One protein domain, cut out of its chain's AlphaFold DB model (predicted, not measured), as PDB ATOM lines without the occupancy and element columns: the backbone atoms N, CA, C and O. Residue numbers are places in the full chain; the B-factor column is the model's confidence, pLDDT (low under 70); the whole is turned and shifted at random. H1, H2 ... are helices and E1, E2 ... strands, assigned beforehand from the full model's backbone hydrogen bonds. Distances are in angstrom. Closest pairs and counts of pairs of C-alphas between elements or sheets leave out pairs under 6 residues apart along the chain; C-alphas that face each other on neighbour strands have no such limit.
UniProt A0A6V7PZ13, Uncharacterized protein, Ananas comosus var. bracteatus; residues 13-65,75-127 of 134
ATOM      1  N   VAL A  13      34.047 -27.863 -42.961       93.75
ATOM      2  CA  VAL A  13      33.831 -26.931 -44.065       93.75
ATOM      3  C   VAL A  13      33.090 -27.667 -45.165       93.75
ATOM      4  O   VAL A  13      33.596 -28.646 -45.701       93.75
ATOM      5  N   VAL A  14      31.909 -27.173 -45.524       94.38
ATOM      6  CA  VAL A  14      31.098 -27.723 -46.614       94.38
ATOM      7  C   VAL A  14      31.172 -26.764 -47.794       94.38
ATOM      8  O   VAL A  14      30.794 -25.599 -47.670       94.38
ATOM      9  N   ILE A  15      31.662 -27.244 -48.934       92.25
ATOM     10  CA  ILE A  15      31.747 -26.485 -50.187       92.25
ATOM     11  C   ILE A  15      30.978 -27.204 -51.299       92.25
ATOM     12  O   ILE A  15      30.823 -28.426 -51.246       92.25
ATOM     13  N   PRO A  16      30.496 -26.484 -52.324       88.50
ATOM     14  CA  PRO A  16      29.942 -27.134 -53.503       88.50
ATOM     15  C   PRO A  16      31.060 -27.837 -54.286       88.50
ATOM     16  O   PRO A  16      32.154 -27.288 -54.423       88.50
ATOM     17  N   SER A  17      30.784 -29.026 -54.824       84.81
ATOM     18  CA  SER A  17      31.735 -29.759 -55.678       84.81
ATOM     19  C   SER A  17      31.806 -29.211 -57.109       84.81
ATOM     20  O   SER A  17      32.696 -29.575 -57.870       84.81
ATOM     21  N   GLY A  18      30.877 -28.326 -57.477       83.38
ATOM     22  CA  GLY A  18      30.799 -27.693 -58.788       83.38
ATOM     23  C   GLY A  18      29.884 -26.472 -58.770       83.38
ATOM     24  O   GLY A  18      29.212 -26.189 -57.779       83.38
ATOM     25  N   VAL A  19      29.861 -25.729 -59.873       79.31
ATOM     26  CA  VAL A  19      28.904 -24.630 -60.047       79.31
ATOM     27  C   VAL A  19      27.545 -25.238 -60.354       79.31
ATOM     28  O   VAL A  19      27.430 -26.018 -61.295       79.31
ATOM     29  N   HIS A  20      26.536 -24.874 -59.565       76.38
ATOM     30  CA  HIS A  20      25.173 -25.301 -59.842       76.38
ATOM     31  C   HIS A  20      24.624 -24.529 -61.047       76.38
ATOM     32  O   HIS A  20      24.664 -23.296 -61.063       76.38
ATOM     33  N   GLY A  21      24.119 -25.237 -62.050       70.00
ATOM     34  CA  GLY A  21      23.461 -24.655 -63.211       70.00
ATOM     35  C   GLY A  21      22.061 -24.136 -62.884       70.00
ATOM     36  O   GLY A  21      21.348 -24.679 -62.045       70.00
ATOM     37  N   GLY A  22      21.648 -23.075 -63.572       67.50
ATOM     38  CA  GLY A  22      20.293 -22.532 -63.482       67.50
ATOM     39  C   GLY A  22      20.189 -21.246 -62.650       67.50
ATOM     40  O   GLY A  22      20.907 -21.064 -61.667       67.50
ATOM     41  N   PRO A  23      19.319 -20.308 -63.060       56.00
ATOM     42  CA  PRO A  23      19.109 -19.069 -62.329       56.00
ATOM     43  C   PRO A  23      18.460 -19.348 -60.971       56.00
ATOM     44  O   PRO A  23      17.612 -20.231 -60.844       56.00
ATOM     45  N   VAL A  24      18.804 -18.539 -59.966       60.25
ATOM     46  CA  VAL A  24      17.993 -18.428 -58.748       60.25
ATOM     47  C   VAL A  24      16.646 -17.849 -59.179       60.25
ATOM     48  O   VAL A  24      16.526 -16.649 -59.421       60.25
ATOM     49  N   THR A  25      15.655 -18.712 -59.392       58.19
ATOM     50  CA  THR A  25      14.321 -18.272 -59.808       58.19
ATOM     51  C   THR A  25      13.533 -17.765 -58.607       58.19
ATOM     52  O   THR A  25      13.814 -18.117 -57.460       58.19
ATOM     53  N   SER A  26      12.495 -16.967 -58.858       57.00
ATOM     54  CA  SER A  26      11.590 -16.459 -57.819       57.00
ATOM     55  C   SER A  26      10.844 -17.559 -57.043       57.00
ATOM     56  O   SER A  26      10.210 -17.252 -56.040       57.00
ATOM     57  N   GLY A  27      10.903 -18.820 -57.498       60.91
ATOM     58  CA  GLY A  27      10.330 -19.996 -56.833       60.91
ATOM     59  C   GLY A  27      11.304 -20.773 -55.938       60.91
ATOM     60  O   GLY A  27      10.917 -21.806 -55.403       60.91
ATOM     61  N   GLY A  28      12.542 -20.294 -55.777       63.88
ATOM     62  CA  GLY A  28      13.600 -20.976 -55.030       63.88
ATOM     63  C   GLY A  28      14.800 -21.314 -55.917       63.88
ATOM     64  O   GLY A  28      14.659 -21.621 -57.102       63.88
ATOM     65  N   GLY A  29      15.997 -21.187 -55.344       69.00
ATOM     66  CA  GLY A  29      17.237 -21.739 -55.897       69.00
ATOM     67  C   GLY A  29      17.516 -23.125 -55.309       69.00
ATOM     68  O   GLY A  29      16.730 -23.590 -54.486       69.00
ATOM     69  N   PRO A  30      18.625 -23.776 -55.694       76.38
ATOM     70  CA  PRO A  30      18.990 -25.061 -55.118       76.38
ATOM     71  C   PRO A  30      19.167 -24.970 -53.600       76.38
ATOM     72  O   PRO A  30      19.627 -23.943 -53.087       76.38
ATOM     73  N   SER A  31      18.867 -26.068 -52.904       85.19
ATOM     74  CA  SER A  31      19.003 -26.173 -51.448       85.19
ATOM     75  C   SER A  31      20.363 -25.650 -50.963       85.19
ATOM     76  O   SER A  31      21.422 -25.899 -51.566       85.19
ATOM     77  N   SER A  32      20.358 -24.927 -49.842       86.69
ATOM     78  CA  SER A  32      21.578 -24.359 -49.262       86.69
ATOM     79  C   SER A  32      22.592 -25.455 -48.907       86.69
ATOM     80  O   SER A  32      22.235 -26.612 -48.676       86.69
ATOM     81  N   LEU A  33      23.882 -25.111 -48.816       89.00
ATOM     82  CA  LEU A  33      24.922 -26.083 -48.433       89.00
ATOM     83  C   LEU A  33      24.641 -26.725 -47.067       89.00
ATOM     84  O   LEU A  33      24.940 -27.898 -46.869       89.00
ATOM     85  N   THR A  34      24.036 -25.986 -46.136       90.88
ATOM     86  CA  THR A  34      23.683 -26.503 -44.809       90.88
ATOM     87  C   THR A  34      22.525 -27.502 -44.864       90.88
ATOM     88  O   THR A  34      22.562 -28.504 -44.154       90.88
ATOM     89  N   GLU A  35      21.509 -27.266 -45.695       89.44
ATOM     90  CA  GLU A  35      20.406 -28.219 -45.904       89.44
ATOM     91  C   GLU A  35      20.891 -29.479 -46.621       89.44
ATOM     92  O   GLU A  35      20.579 -30.595 -46.199       89.44
ATOM     93  N   ARG A  36      21.735 -29.308 -47.645       89.62
ATOM     94  CA  ARG A  36      22.397 -30.423 -48.329       89.62
ATOM     95  C   ARG A  36      23.260 -31.233 -47.367       89.62
ATOM     96  O   ARG A  36      23.179 -32.453 -47.367       89.62
ATOM     97  N   TRP A  37      24.017 -30.583 -46.483       91.00
ATOM     98  CA  TRP A  37      24.802 -31.275 -45.458       91.00
ATOM     99  C   TRP A  37      23.925 -32.107 -44.513       91.00
ATOM    100  O   TRP A  37      24.165 -33.296 -44.331       91.00
ATOM    101  N   LYS A  38      22.862 -31.507 -43.962       91.06
ATOM    102  CA  LYS A  38      21.945 -32.183 -43.024       91.06
ATOM    103  C   LYS A  38      21.210 -33.371 -43.640       91.06
ATOM    104  O   LYS A  38      20.875 -34.308 -42.924       91.06
ATOM    105  N   SER A  39      20.936 -33.316 -44.939       89.94
ATOM    106  CA  SER A  39      20.238 -34.379 -45.664       89.94
ATOM    107  C   SER A  39      21.168 -35.468 -46.206       89.94
ATOM    108  O   SER A  39      20.678 -36.434 -46.777       89.94
ATOM    109  N   GLY A  40      22.490 -35.350 -46.039       85.75
ATOM    110  CA  GLY A  40      23.446 -36.300 -46.619       85.75
ATOM    111  C   GLY A  40      23.674 -36.106 -48.123       85.75
ATOM    112  O   GLY A  40      24.059 -37.042 -48.815       85.75
ATOM    113  N   GLY A  41      23.436 -34.897 -48.634       83.31
ATOM    114  CA  GLY A  41      23.732 -34.498 -50.011       83.31
ATOM    115  C   GLY A  41      22.520 -34.399 -50.937       83.31
ATOM    116  O   GLY A  41      22.712 -34.189 -52.134       83.31
ATOM    117  N   LEU A  42      21.285 -34.523 -50.432       83.62
ATOM    118  CA  LEU A  42      20.101 -34.344 -51.275       83.62
ATOM    119  C   LEU A  42      19.953 -32.886 -51.702       83.62
ATOM    120  O   LEU A  42      20.042 -31.975 -50.885       83.62
ATOM    121  N   CYS A  43      19.656 -32.690 -52.982       82.38
ATOM    122  CA  CYS A  43      19.314 -31.395 -53.544       82.38
ATOM    123  C   CYS A  43      17.942 -31.487 -54.218       82.38
ATOM    124  O   CYS A  43      17.669 -32.414 -54.984       82.38
ATOM    125  N   ASP A  44      17.105 -30.491 -53.962       77.62
ATOM    126  CA  ASP A  44      15.824 -30.225 -54.634       77.62
ATOM    127  C   ASP A  44      15.909 -30.098 -56.166       77.62
ATOM    128  O   ASP A  44      14.889 -30.211 -56.842       77.62
ATOM    129  N   CYS A  45      17.120 -29.964 -56.723       77.50
ATOM    130  CA  CYS A  45      17.403 -30.092 -58.151       77.50
ATOM    131  C   CYS A  45      16.953 -31.456 -58.717       77.50
ATOM    132  O   CYS A  45      16.823 -31.592 -59.925       77.50
ATOM    133  N   GLY A  46      16.734 -32.479 -57.879       73.69
ATOM    134  CA  GLY A  46      16.514 -33.865 -58.314       73.69
ATOM    135  C   GLY A  46      17.819 -34.623 -58.585       73.69
ATOM    136  O   GLY A  46      17.803 -35.708 -59.154       73.69
ATOM    137  N   GLY A  47      18.954 -34.049 -58.181       73.12
ATOM    138  CA  GLY A  47      20.291 -34.636 -58.282       73.12
ATOM    139  C   GLY A  47      20.935 -34.613 -59.674       73.12
ATOM    140  O   GLY A  47      21.989 -35.220 -59.832       73.12
ATOM    141  N   TRP A  48      20.339 -33.957 -60.679       76.25
ATOM    142  CA  TRP A  48      20.851 -34.012 -62.060       76.25
ATOM    143  C   TRP A  48      21.999 -33.036 -62.351       76.25
ATOM    144  O   TRP A  48      22.730 -33.239 -63.319       76.25
ATOM    145  N   ASP A  49      22.163 -31.980 -61.552       81.69
ATOM    146  CA  ASP A  49      23.176 -30.957 -61.801       81.69
ATOM    147  C   ASP A  49      24.537 -31.331 -61.182       81.69
ATOM    148  O   ASP A  49      24.634 -31.829 -60.056       81.69
ATOM    149  N   VAL A  50      25.614 -31.068 -61.927       80.25
ATOM    150  CA  VAL A  50      26.996 -31.398 -61.534       80.25
ATOM    151  C   VAL A  50      27.485 -30.628 -60.300       80.25
ATOM    152  O   VAL A  50      28.458 -31.035 -59.671       80.25
ATOM    153  N   GLY A  51      26.817 -29.533 -59.930       82.94
ATOM    154  CA  GLY A  51      27.030 -28.762 -58.707       82.94
ATOM    155  C   GLY A  51      26.156 -29.186 -57.520       82.94
ATOM    156  O   GLY A  51      26.279 -28.591 -56.441       82.94
ATOM    157  N   CYS A  52      25.284 -30.195 -57.671       84.81
ATOM    158  CA  CYS A  52      24.499 -30.736 -56.555       84.81
ATOM    159  C   CYS A  52      25.377 -31.432 -55.484       84.81
ATOM    160  O   CYS A  52      25.113 -31.190 -54.298       84.81
ATOM    161  N   PRO A  53      26.451 -32.188 -55.820       87.75
ATOM    162  CA  PRO A  53      27.331 -32.784 -54.816       87.75
ATOM    163  C   PRO A  53      28.035 -31.742 -53.935       87.75
ATOM    164  O   PRO A  53      28.382 -30.643 -54.377       87.75
ATOM    165  N   ILE A  54      28.277 -32.122 -52.682       91.06
ATOM    166  CA  ILE A  54      29.044 -31.337 -51.712       91.06
ATOM    167  C   ILE A  54      30.382 -32.014 -51.427       91.06
ATOM    168  O   ILE A  54      30.490 -33.238 -51.439       91.06
ATOM    169  N   THR A  55      31.400 -31.206 -51.156       91.75
ATOM    170  CA  THR A  55      32.698 -31.655 -50.655       91.75
ATOM    171  C   THR A  55      32.852 -31.162 -49.226       91.75
ATOM    172  O   THR A  55      32.555 -30.004 -48.922       91.75
ATOM    173  N   VAL A  56      33.332 -32.041 -48.354       92.38
ATOM    174  CA  VAL A  56      33.546 -31.744 -46.939       92.38
ATOM    175  C   VAL A  56      35.038 -31.723 -46.675       92.38
ATOM    176  O   VAL A  56      35.768 -32.606 -47.129       92.38
ATOM    177  N   LEU A  57      35.496 -30.707 -45.951       92.75
ATOM    178  CA  LEU A  57      36.833 -30.673 -45.393       92.75
ATOM    179  C   LEU A  57      36.752 -30.683 -43.871       92.75
ATOM    180  O   LEU A  57      35.981 -29.919 -43.288       92.75
ATOM    181  N   THR A  58      37.574 -31.513 -43.238       90.88
ATOM    182  CA  THR A  58      37.605 -31.682 -41.783       90.88
ATOM    183  C   THR A  58      39.014 -31.505 -41.240       90.88
ATOM    184  O   THR A  58      40.008 -31.665 -41.961       90.88
ATOM    185  N   ASP A  59      39.119 -31.136 -39.967       85.81
ATOM    186  CA  ASP A  59      40.403 -31.092 -39.286       85.81
ATOM    187  C   ASP A  59      40.887 -32.517 -38.959       85.81
ATOM    188  O   ASP A  59      40.161 -33.340 -38.404       85.81
ATOM    189  N   SER A  60      42.144 -32.837 -39.291       63.59
ATOM    190  CA  SER A  60      42.713 -34.193 -39.116       63.59
ATOM    191  C   SER A  60      42.923 -34.608 -37.651       63.59
ATOM    192  O   SER A  60      43.513 -35.660 -37.389       63.59
ATOM    193  N   THR A  61      42.445 -33.833 -36.676       56.81
ATOM    194  CA  THR A  61      42.570 -34.180 -35.252       56.81
ATOM    195  C   THR A  61      41.809 -35.460 -34.878       56.81
ATOM    196  O   THR A  61      42.051 -36.019 -33.815       56.81
ATOM    197  N   MET A  62      40.956 -35.970 -35.773       47.94
ATOM    198  CA  MET A  62      40.159 -37.185 -35.583       47.94
ATOM    199  C   MET A  62      40.836 -38.493 -36.057       47.94
ATOM    200  O   MET A  62      40.290 -39.558 -35.790       47.94
ATOM    201  N   VAL A  63      41.986 -38.472 -36.758       42.69
ATOM    202  CA  VAL A  63      42.476 -39.664 -37.511       42.69
ATOM    203  C   VAL A  63      43.756 -40.317 -36.961       42.69
ATOM    204  O   VAL A  63      44.390 -41.108 -37.650       42.69
ATOM    205  N   SER A  64      44.169 -40.057 -35.719       37.09
ATOM    206  CA  SER A  64      45.328 -40.777 -35.163       37.09
ATOM    207  C   SER A  64      45.196 -41.055 -33.671       37.09
ATOM    208  O   SER A  64      45.715 -40.315 -32.841       37.09
ATOM    209  N   GLU A  65      44.579 -42.190 -33.339       41.72
ATOM    210  CA  GLU A  65      44.720 -42.829 -32.022       41.72
ATOM    211  C   GLU A  65      46.085 -43.528 -31.839       41.72
ATOM    212  O   GLU A  65      46.303 -44.233 -30.858       41.72
ATOM    213  N   CYS A  75      50.084 -24.074 -31.337       57.25
ATOM    214  CA  CYS A  75      48.949 -24.389 -32.210       57.25
ATOM    215  C   CYS A  75      48.647 -23.205 -33.153       57.25
ATOM    216  O   CYS A  75      47.607 -22.555 -33.045       57.25
ATOM    217  N   ASN A  76      49.584 -22.905 -34.054       75.12
ATOM    218  CA  ASN A  76      49.542 -21.756 -34.963       75.12
ATOM    219  C   ASN A  76      49.041 -22.136 -36.363       75.12
ATOM    220  O   ASN A  76      49.026 -21.295 -37.257       75.12
ATOM    221  N   SER A  77      48.637 -23.392 -36.577       85.62
ATOM    222  CA  SER A  77      48.187 -23.892 -37.876       85.62
ATOM    223  C   SER A  77      46.856 -24.629 -37.796       85.62
ATOM    224  O   SER A  77      46.656 -25.448 -36.899       85.62
ATOM    225  N   ILE A  78      45.987 -24.399 -38.778       89.19
ATOM    226  CA  ILE A  78      44.797 -25.218 -39.033       89.19
ATOM    227  C   ILE A  78      44.948 -25.882 -40.387       89.19
ATOM    228  O   ILE A  78      45.064 -25.192 -41.397       89.19
ATOM    229  N   ASP A  79      44.894 -27.209 -40.379       91.25
ATOM    230  CA  ASP A  79      44.977 -28.052 -41.562       91.25
ATOM    231  C   ASP A  79      43.632 -28.744 -41.784       91.25
ATOM    232  O   ASP A  79      43.133 -29.440 -40.898       91.25
ATOM    233  N   LEU A  80      43.066 -28.561 -42.975       92.06
ATOM    234  CA  LEU A  80      41.809 -29.169 -43.389       92.06
ATOM    235  C   LEU A  80      42.033 -30.119 -44.565       92.06
ATOM    236  O   LEU A  80      42.697 -29.784 -45.555       92.06
ATOM    237  N   PHE A  81      41.442 -31.301 -44.466       92.06
ATOM    238  CA  PHE A  81      41.598 -32.399 -45.413       92.06
ATOM    239  C   PHE A  81      40.250 -32.715 -46.035       92.06
ATOM    240  O   PHE A  81      39.245 -32.708 -45.335       92.06
ATOM    241  N   MET A  82      40.224 -32.990 -47.341       90.62
ATOM    242  CA  MET A  82      38.999 -33.462 -47.986       90.62
ATOM    243  C   MET A  82      38.607 -34.826 -47.416       90.62
ATOM    244  O   MET A  82      39.455 -35.710 -47.271       90.62
ATOM    245  N   GLU A  83      37.325 -34.994 -47.117       86.31
ATOM    246  CA  GLU A  83      36.771 -36.261 -46.657       86.31
ATOM    247  C   GLU A  83      37.052 -37.378 -47.677       86.31
ATOM    248  O   GLU A  83      36.991 -37.179 -48.891       86.31
ATOM    249  N   GLY A  84      37.439 -38.558 -47.184       78.75
ATOM    250  CA  GLY A  84      37.837 -39.693 -48.024       78.75
ATOM    251  C   GLY A  84      39.274 -39.643 -48.566       78.75
ATOM    252  O   GLY A  84      39.719 -40.617 -49.179       78.75
ATOM    253  N   ALA A  85      40.043 -38.574 -48.314       76.81
ATOM    254  CA  ALA A  85      41.463 -38.530 -48.661       76.81
ATOM    255  C   ALA A  85      42.280 -39.471 -47.753       76.81
ATOM    256  O   ALA A  85      42.506 -39.200 -46.575       76.81
ATOM    257  N   LYS A  86      42.751 -40.591 -48.314       57.31
ATOM    258  CA  LYS A  86      43.499 -41.646 -47.609       57.31
ATOM    259  C   LYS A  86      44.981 -41.297 -47.409       57.31
ATOM    260  O   LYS A  86      45.830 -42.072 -47.819       57.31
ATOM    261  N   HIS A  87      45.286 -40.165 -46.772       63.75
ATOM    262  CA  HIS A  87      46.638 -39.612 -46.549       63.75
ATOM    263  C   HIS A  87      47.175 -38.728 -47.694       63.75
ATOM    264  O   HIS A  87      47.033 -39.030 -48.876       63.75
ATOM    265  N   GLY A  88      47.790 -37.599 -47.324       76.56
ATOM    266  CA  GLY A  88      48.363 -36.611 -48.242       76.56
ATOM    267  C   GLY A  88      48.462 -35.219 -47.610       76.56
ATOM    268  O   GLY A  88      48.094 -35.031 -46.454       76.56
ATOM    269  N   GLU A  89      48.953 -34.230 -48.362       86.62
ATOM    270  CA  GLU A  89      48.962 -32.829 -47.912       86.62
ATOM    271  C   GLU A  89      47.533 -32.297 -47.685       86.62
ATOM    272  O   GLU A  89      46.624 -32.694 -48.431       86.62
ATOM    273  N   PRO A  90      47.315 -31.383 -46.718       91.62
ATOM    274  CA  PRO A  90      46.005 -30.779 -46.500       91.62
ATOM    275  C   PRO A  90      45.521 -30.031 -47.744       91.62
ATOM    276  O   PRO A  90      46.309 -29.474 -48.510       91.62
ATOM    277  N   ALA A  91      44.208 -30.018 -47.961       93.50
ATOM    278  CA  ALA A  91      43.600 -29.251 -49.046       93.50
ATOM    279  C   ALA A  91      43.624 -27.746 -48.753       93.50
ATOM    280  O   ALA A  91      43.750 -26.942 -49.676       93.50
ATOM    281  N   PHE A  92      43.554 -27.381 -47.473       94.75
ATOM    282  CA  PHE A  92      43.657 -26.015 -46.982       94.75
ATOM    283  C   PHE A  92      44.498 -25.980 -45.707       94.75
ATOM    284  O   PHE A  92      44.331 -26.819 -44.825       94.75
ATOM    285  N   ARG A  93      45.376 -24.985 -45.601       93.81
ATOM    286  CA  ARG A  93      46.204 -24.713 -44.431       93.81
ATOM    287  C   ARG A  93      46.207 -23.218 -44.134       93.81
ATOM    288  O   ARG A  93      46.589 -22.419 -44.990       93.81
ATOM    289  N   LEU A  94      45.831 -22.861 -42.912       93.25
ATOM    290  CA  LEU A  94      45.914 -21.505 -42.371       93.25
ATOM    291  C   LEU A  94      47.033 -21.457 -41.334       93.25
ATOM    292  O   LEU A  94      46.969 -22.189 -40.352       93.25
ATOM    293  N   LEU A  95      48.036 -20.607 -41.543       91.81
ATOM    294  CA  LEU A  95      49.158 -20.411 -40.623       91.81
ATOM    295  C   LEU A  95      49.103 -19.003 -40.036       91.81
ATOM    296  O   LEU A  95      49.101 -18.038 -40.794       91.81
ATOM    297  N   ASN A  96      49.106 -18.882 -38.711       89.44
ATOM    298  CA  ASN A  96      49.383 -17.624 -38.028       89.44
ATOM    299  C   ASN A  96      50.901 -17.414 -38.003       89.44
ATOM    300  O   ASN A  96      51.624 -18.230 -37.429       89.44
ATOM    301  N   VAL A  97      51.377 -16.354 -38.656       89.38
ATOM    302  CA  VAL A  97      52.810 -16.031 -38.731       89.38
ATOM    303  C   VAL A  97      53.207 -14.876 -37.799       89.38
ATOM    304  O   VAL A  97      54.372 -14.491 -37.793       89.38
ATOM    305  N   GLY A  98      52.275 -14.378 -36.978       84.75
ATOM    306  CA  GLY A  98      52.460 -13.258 -36.048       84.75
ATOM    307  C   GLY A  98      51.750 -11.982 -36.507       84.75
ATOM    308  O   GLY A  98      51.331 -11.890 -37.652       84.75
ATOM    309  N   GLU A  99      51.605 -11.004 -35.604       82.69
ATOM    310  CA  GLU A  99      51.148  -9.631 -35.922       82.69
ATOM    311  C   GLU A  99      49.843  -9.551 -36.746       82.69
ATOM    312  O   GLU A  99      49.743  -8.785 -37.700       82.69
ATOM    313  N   ASP A 100      48.849 -10.381 -36.408       80.94
ATOM    314  CA  ASP A 100      47.569 -10.496 -37.134       80.94
ATOM    315  C   ASP A 100      47.707 -10.874 -38.625       80.94
ATOM    316  O   ASP A 100      46.753 -10.785 -39.404       80.94
ATOM    317  N   LEU A 101      48.883 -11.362 -39.025       90.31
ATOM    318  CA  LEU A 101      49.180 -11.844 -40.362       90.31
ATOM    319  C   LEU A 101      48.971 -13.356 -40.443       90.31
ATOM    320  O   LEU A 101      49.507 -14.152 -39.663       90.31
ATOM    321  N   PHE A 102      48.220 -13.760 -41.464       92.62
ATOM    322  CA  PHE A 102      47.929 -15.158 -41.740       92.62
ATOM    323  C   PHE A 102      48.351 -15.532 -43.156       92.62
ATOM    324  O   PHE A 102      48.028 -14.840 -44.122       92.62
ATOM    325  N   LEU A 103      49.032 -16.670 -43.291       94.06
ATOM    326  CA  LEU A 103      49.331 -17.277 -44.581       94.06
ATOM    327  C   LEU A 103      48.293 -18.356 -44.891       94.06
ATOM    328  O   LEU A 103      48.101 -19.291 -44.111       94.06
ATOM    329  N   VAL A 104      47.675 -18.259 -46.066       95.19
ATOM    330  CA  VAL A 104      46.743 -19.266 -46.578       95.19
ATOM    331  C   VAL A 104      47.428 -20.067 -47.681       95.19
ATOM    332  O   VAL A 104      47.851 -19.509 -48.691       95.19
ATOM    333  N   ARG A 105      47.530 -21.386 -47.499       95.19
ATOM    334  CA  ARG A 105      47.995 -22.334 -48.520       95.19
ATOM    335  C   ARG A 105      46.855 -23.274 -48.875       95.19
ATOM    336  O   ARG A 105      46.194 -23.797 -47.982       95.19
ATOM    337  N   PHE A 106      46.620 -23.496 -50.162       95.44
ATOM    338  CA  PHE A 106      45.499 -24.309 -50.614       95.44
ATOM    339  C   PHE A 106      45.804 -25.025 -51.926       95.44
ATOM    340  O   PHE A 106      46.607 -24.556 -52.732       95.44
ATOM    341  N   LYS A 107      45.164 -26.180 -52.126       93.81
ATOM    342  CA  LYS A 107      45.207 -26.920 -53.393       93.81
ATOM    343  C   LYS A 107      44.319 -26.245 -54.435       93.81
ATOM    344  O   LYS A 107      43.313 -25.634 -54.089       93.81
ATOM    345  N   SER A 108      44.635 -26.445 -55.714       90.50
ATOM    346  CA  SER A 108      43.885 -25.887 -56.852       90.50
ATOM    347  C   SER A 108      42.417 -26.328 -56.934       90.50
ATOM    348  O   SER A 108      41.643 -25.727 -57.669       90.50
ATOM    349  N   THR A 109      42.019 -27.352 -56.176       89.44
ATOM    350  CA  THR A 109      40.618 -27.774 -56.023       89.44
ATOM    351  C   THR A 109      39.768 -26.766 -55.248       89.44
ATOM    352  O   THR A 109      38.546 -26.865 -55.272       89.44
ATOM    353  N   LEU A 110      40.390 -25.813 -54.547       93.00
ATOM    354  CA  LEU A 110      39.720 -24.723 -53.849       93.00
ATOM    355  C   LEU A 110      39.996 -23.396 -54.558       93.00
ATOM    356  O   LEU A 110      41.118 -23.105 -54.969       93.00
ATOM    357  N   SER A 111      38.972 -22.557 -54.657       93.25
ATOM    358  CA  SER A 111      39.118 -21.183 -55.133       93.25
ATOM    359  C   SER A 111      39.674 -20.264 -54.044       93.25
ATOM    360  O   SER A 111      39.430 -20.460 -52.851       93.25
ATOM    361  N   ALA A 112      40.334 -19.180 -54.463       95.62
ATOM    362  CA  ALA A 112      40.828 -18.154 -53.547       95.62
ATOM    363  C   ALA A 112      39.716 -17.584 -52.644       95.62
ATOM    364  O   ALA A 112      39.951 -17.359 -51.461       95.62
ATOM    365  N   LEU A 113      38.492 -17.413 -53.168       94.69
ATOM    366  CA  LEU A 113      37.353 -16.919 -52.389       94.69
ATOM    367  C   LEU A 113      36.910 -17.921 -51.315       94.69
ATOM    368  O   LEU A 113      36.663 -17.520 -50.177       94.69
ATOM    369  N   GLN A 114      36.832 -19.213 -51.648       94.50
ATOM    370  CA  GLN A 114      36.528 -20.256 -50.665       94.50
ATOM    371  C   GLN A 114      37.581 -20.254 -49.554       94.50
ATOM    372  O   GLN A 114      37.232 -20.181 -48.380       94.50
ATOM    373  N   CYS A 115      38.867 -20.246 -49.911       95.69
ATOM    374  CA  CYS A 115      39.961 -20.238 -48.942       95.69
ATOM    375  C   CYS A 115      39.972 -18.984 -48.065       95.69
ATOM    376  O   CYS A 115      40.140 -19.088 -46.852       95.69
ATOM    377  N   PHE A 116      39.746 -17.810 -48.654       95.88
ATOM    378  CA  PHE A 116      39.630 -16.562 -47.907       95.88
ATOM    379  C   PHE A 116      38.474 -16.624 -46.899       95.88
ATOM    380  O   PHE A 116      38.665 -16.340 -45.718       95.88
ATOM    381  N   SER A 117      37.302 -17.085 -47.339       95.81
ATOM    382  CA  SER A 117      36.106 -17.208 -46.497       95.81
ATOM    383  C   SER A 117      36.319 -18.185 -45.336       95.81
ATOM    384  O   SER A 117      35.963 -17.878 -44.199       95.81
ATOM    385  N   ILE A 118      36.959 -19.332 -45.599       94.69
ATOM    386  CA  ILE A 118      37.346 -20.307 -44.570       94.69
ATOM    387  C   ILE A 118      38.299 -19.662 -43.557       94.69
ATOM    388  O   ILE A 118      38.088 -19.803 -42.352       94.69
ATOM    389  N   GLY A 119      39.323 -18.940 -44.023       93.44
ATOM    390  CA  GLY A 119      40.296 -18.267 -43.162       93.44
ATOM    391  C   GLY A 119      39.641 -17.248 -42.232       93.44
ATOM    392  O   GLY A 119      39.823 -17.319 -41.018       93.44
ATOM    393  N   VAL A 120      38.804 -16.364 -42.783       93.12
ATOM    394  CA  VAL A 120      38.063 -15.355 -42.010       93.12
ATOM    395  C   VAL A 120      37.158 -16.010 -40.968       93.12
ATOM    396  O   VAL A 120      37.226 -15.653 -39.793       93.12
ATOM    397  N   ALA A 121      36.349 -16.999 -41.362       91.88
ATOM    398  CA  ALA A 121      35.461 -17.706 -40.439       91.88
ATOM    399  C   ALA A 121      36.239 -18.402 -39.311       91.88
ATOM    400  O   ALA A 121      35.832 -18.370 -38.149       91.88
ATOM    401  N   THR A 122      37.392 -18.985 -39.642       88.38
ATOM    402  CA  THR A 122      38.272 -19.666 -38.689       88.38
ATOM    403  C   THR A 122      38.851 -18.702 -37.655       88.38
ATOM    404  O   THR A 122      38.755 -18.961 -36.454       88.38
ATOM    405  N   VAL A 123      39.415 -17.576 -38.102       87.88
ATOM    406  CA  VAL A 123      39.952 -16.532 -37.212       87.88
ATOM    407  C   VAL A 123      38.838 -15.952 -36.342       87.88
ATOM    408  O   VAL A 123      38.990 -15.847 -35.124       87.88
ATOM    409  N   HIS A 124      37.680 -15.660 -36.939       87.31
ATOM    410  CA  HIS A 124      36.519 -15.138 -36.224       87.31
ATOM    411  C   HIS A 124      36.038 -16.091 -35.118       87.31
ATOM    412  O   HIS A 124      35.864 -15.669 -33.978       87.31
ATOM    413  N   ALA A 125      35.909 -17.390 -35.402       81.62
ATOM    414  CA  ALA A 125      35.506 -18.386 -34.407       81.62
ATOM    415  C   ALA A 125      36.516 -18.524 -33.247       81.62
ATOM    416  O   ALA A 125      36.157 -18.899 -32.123       81.62
ATOM    417  N   GLN A 126      37.800 -18.251 -33.492       76.50
ATOM    418  CA  GLN A 126      38.848 -18.272 -32.469       76.50
ATOM    419  C   GLN A 126      38.879 -17.010 -31.606       76.50
ATOM    420  O   GLN A 126      39.218 -17.106 -30.423       76.50
ATOM    421  N   ALA A 127      38.470 -15.866 -32.151       73.12
ATOM    422  CA  ALA A 127      38.369 -14.616 -31.417       73.12
ATOM    423  C   ALA A 127      37.254 -14.704 -30.359       73.12
ATOM    424  O   ALA A 127      36.072 -14.497 -30.625       73.12
TER     425      ALA A 127
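What this domain is: This is residues 13 to 65 and 75 to 127 of the 134 residues of an uncharacterized protein of Ananas comosus var. bracteatus (UniProt A0A6V7PZ13). A strongly twisted sheet of five strands curls round one long helix, H2, while a short helix, H1, and two long links at the E1 and E2 end of the sheet, residues 17 to 32 and 39 to 53, make a loose arm reaching away from H2. Both helices lie on the same face of the sheet. You have 106 printed residues, in the order E1, H1, E2, E3, E4, E5, H2, with the antiparallel sheet running E1, E2, E3, E4, E5. The class is mixed, helices and strands, with 50 residues, under half, in named elements. The whole is only just loose, close to compact, with a radius of gyration of the C-alphas of 15.8 A and spans of 47 by 32 by 24 A.

How they stand to each other: Start at the edge strand E1, residues 13 to 16, and look across to E2, residues 54 to 59; N 13 and O 57 are 2.8 A apart. E2 pairs with E1 over residues 54 to 57 and with E3, residues 77 to 82, over residues 57 to 59; here N 58 and O 81 are 2.9 A apart. Next come E4, residues 92 to 98, and E5, residues 101 to 106: E3, E4 and E5 form a meander, each strand the antiparallel neighbour of the one before, and two hairpins. Check N 80 and O 92 at 2.8 A, and N 95 and O 103 at 2.9 A. H1, residues 33 to 38, is on the sheet at a height of 9.1 A, across the strands at 63 degrees to E1 on the local plane; its closest C-alpha pair with E1 is Val 14 and Leu 33, 6.6 A. H2, residues 112 to 126, is on the same face, in two layers, a helix on one face of a sheet; its closest C-alphas to E4 are Gly 119 and Leu 94, 6.5 A, and to E5 Cys 115 and Phe 106, 7.1 A. H1 and H2 are apart. In both helices every O i to N i+4 pair is within hydrogen-bond range.

Where its parts are: Find C-alpha 13 at (33.831, -26.931, -44.065); E1 runs 10.2 A from there. H1 spans 8.7 A, E2 16.8 A, E3 16.7 A, E4 19.0 A and E5 16.6 A. H2 runs 21.2 A, from C-alpha 112 at (40.828, -18.154, -53.547) to C-alpha 126 at (38.848, -18.272, -32.469).

The domain as a whole: The C-alphas farthest apart are those of Ser 26 and Glu 65, 49.6 A. Residues 66 to 74 are not printed, and C-alphas 65 and 75 are 18.9 A apart across this cut. The links E1 to H1 and H1 to E2 are long. Look for pLDDT under 70 at residues 22 to 29, 60 to 65, 75 and 86 to 87; the mean of the printed part is 82.5.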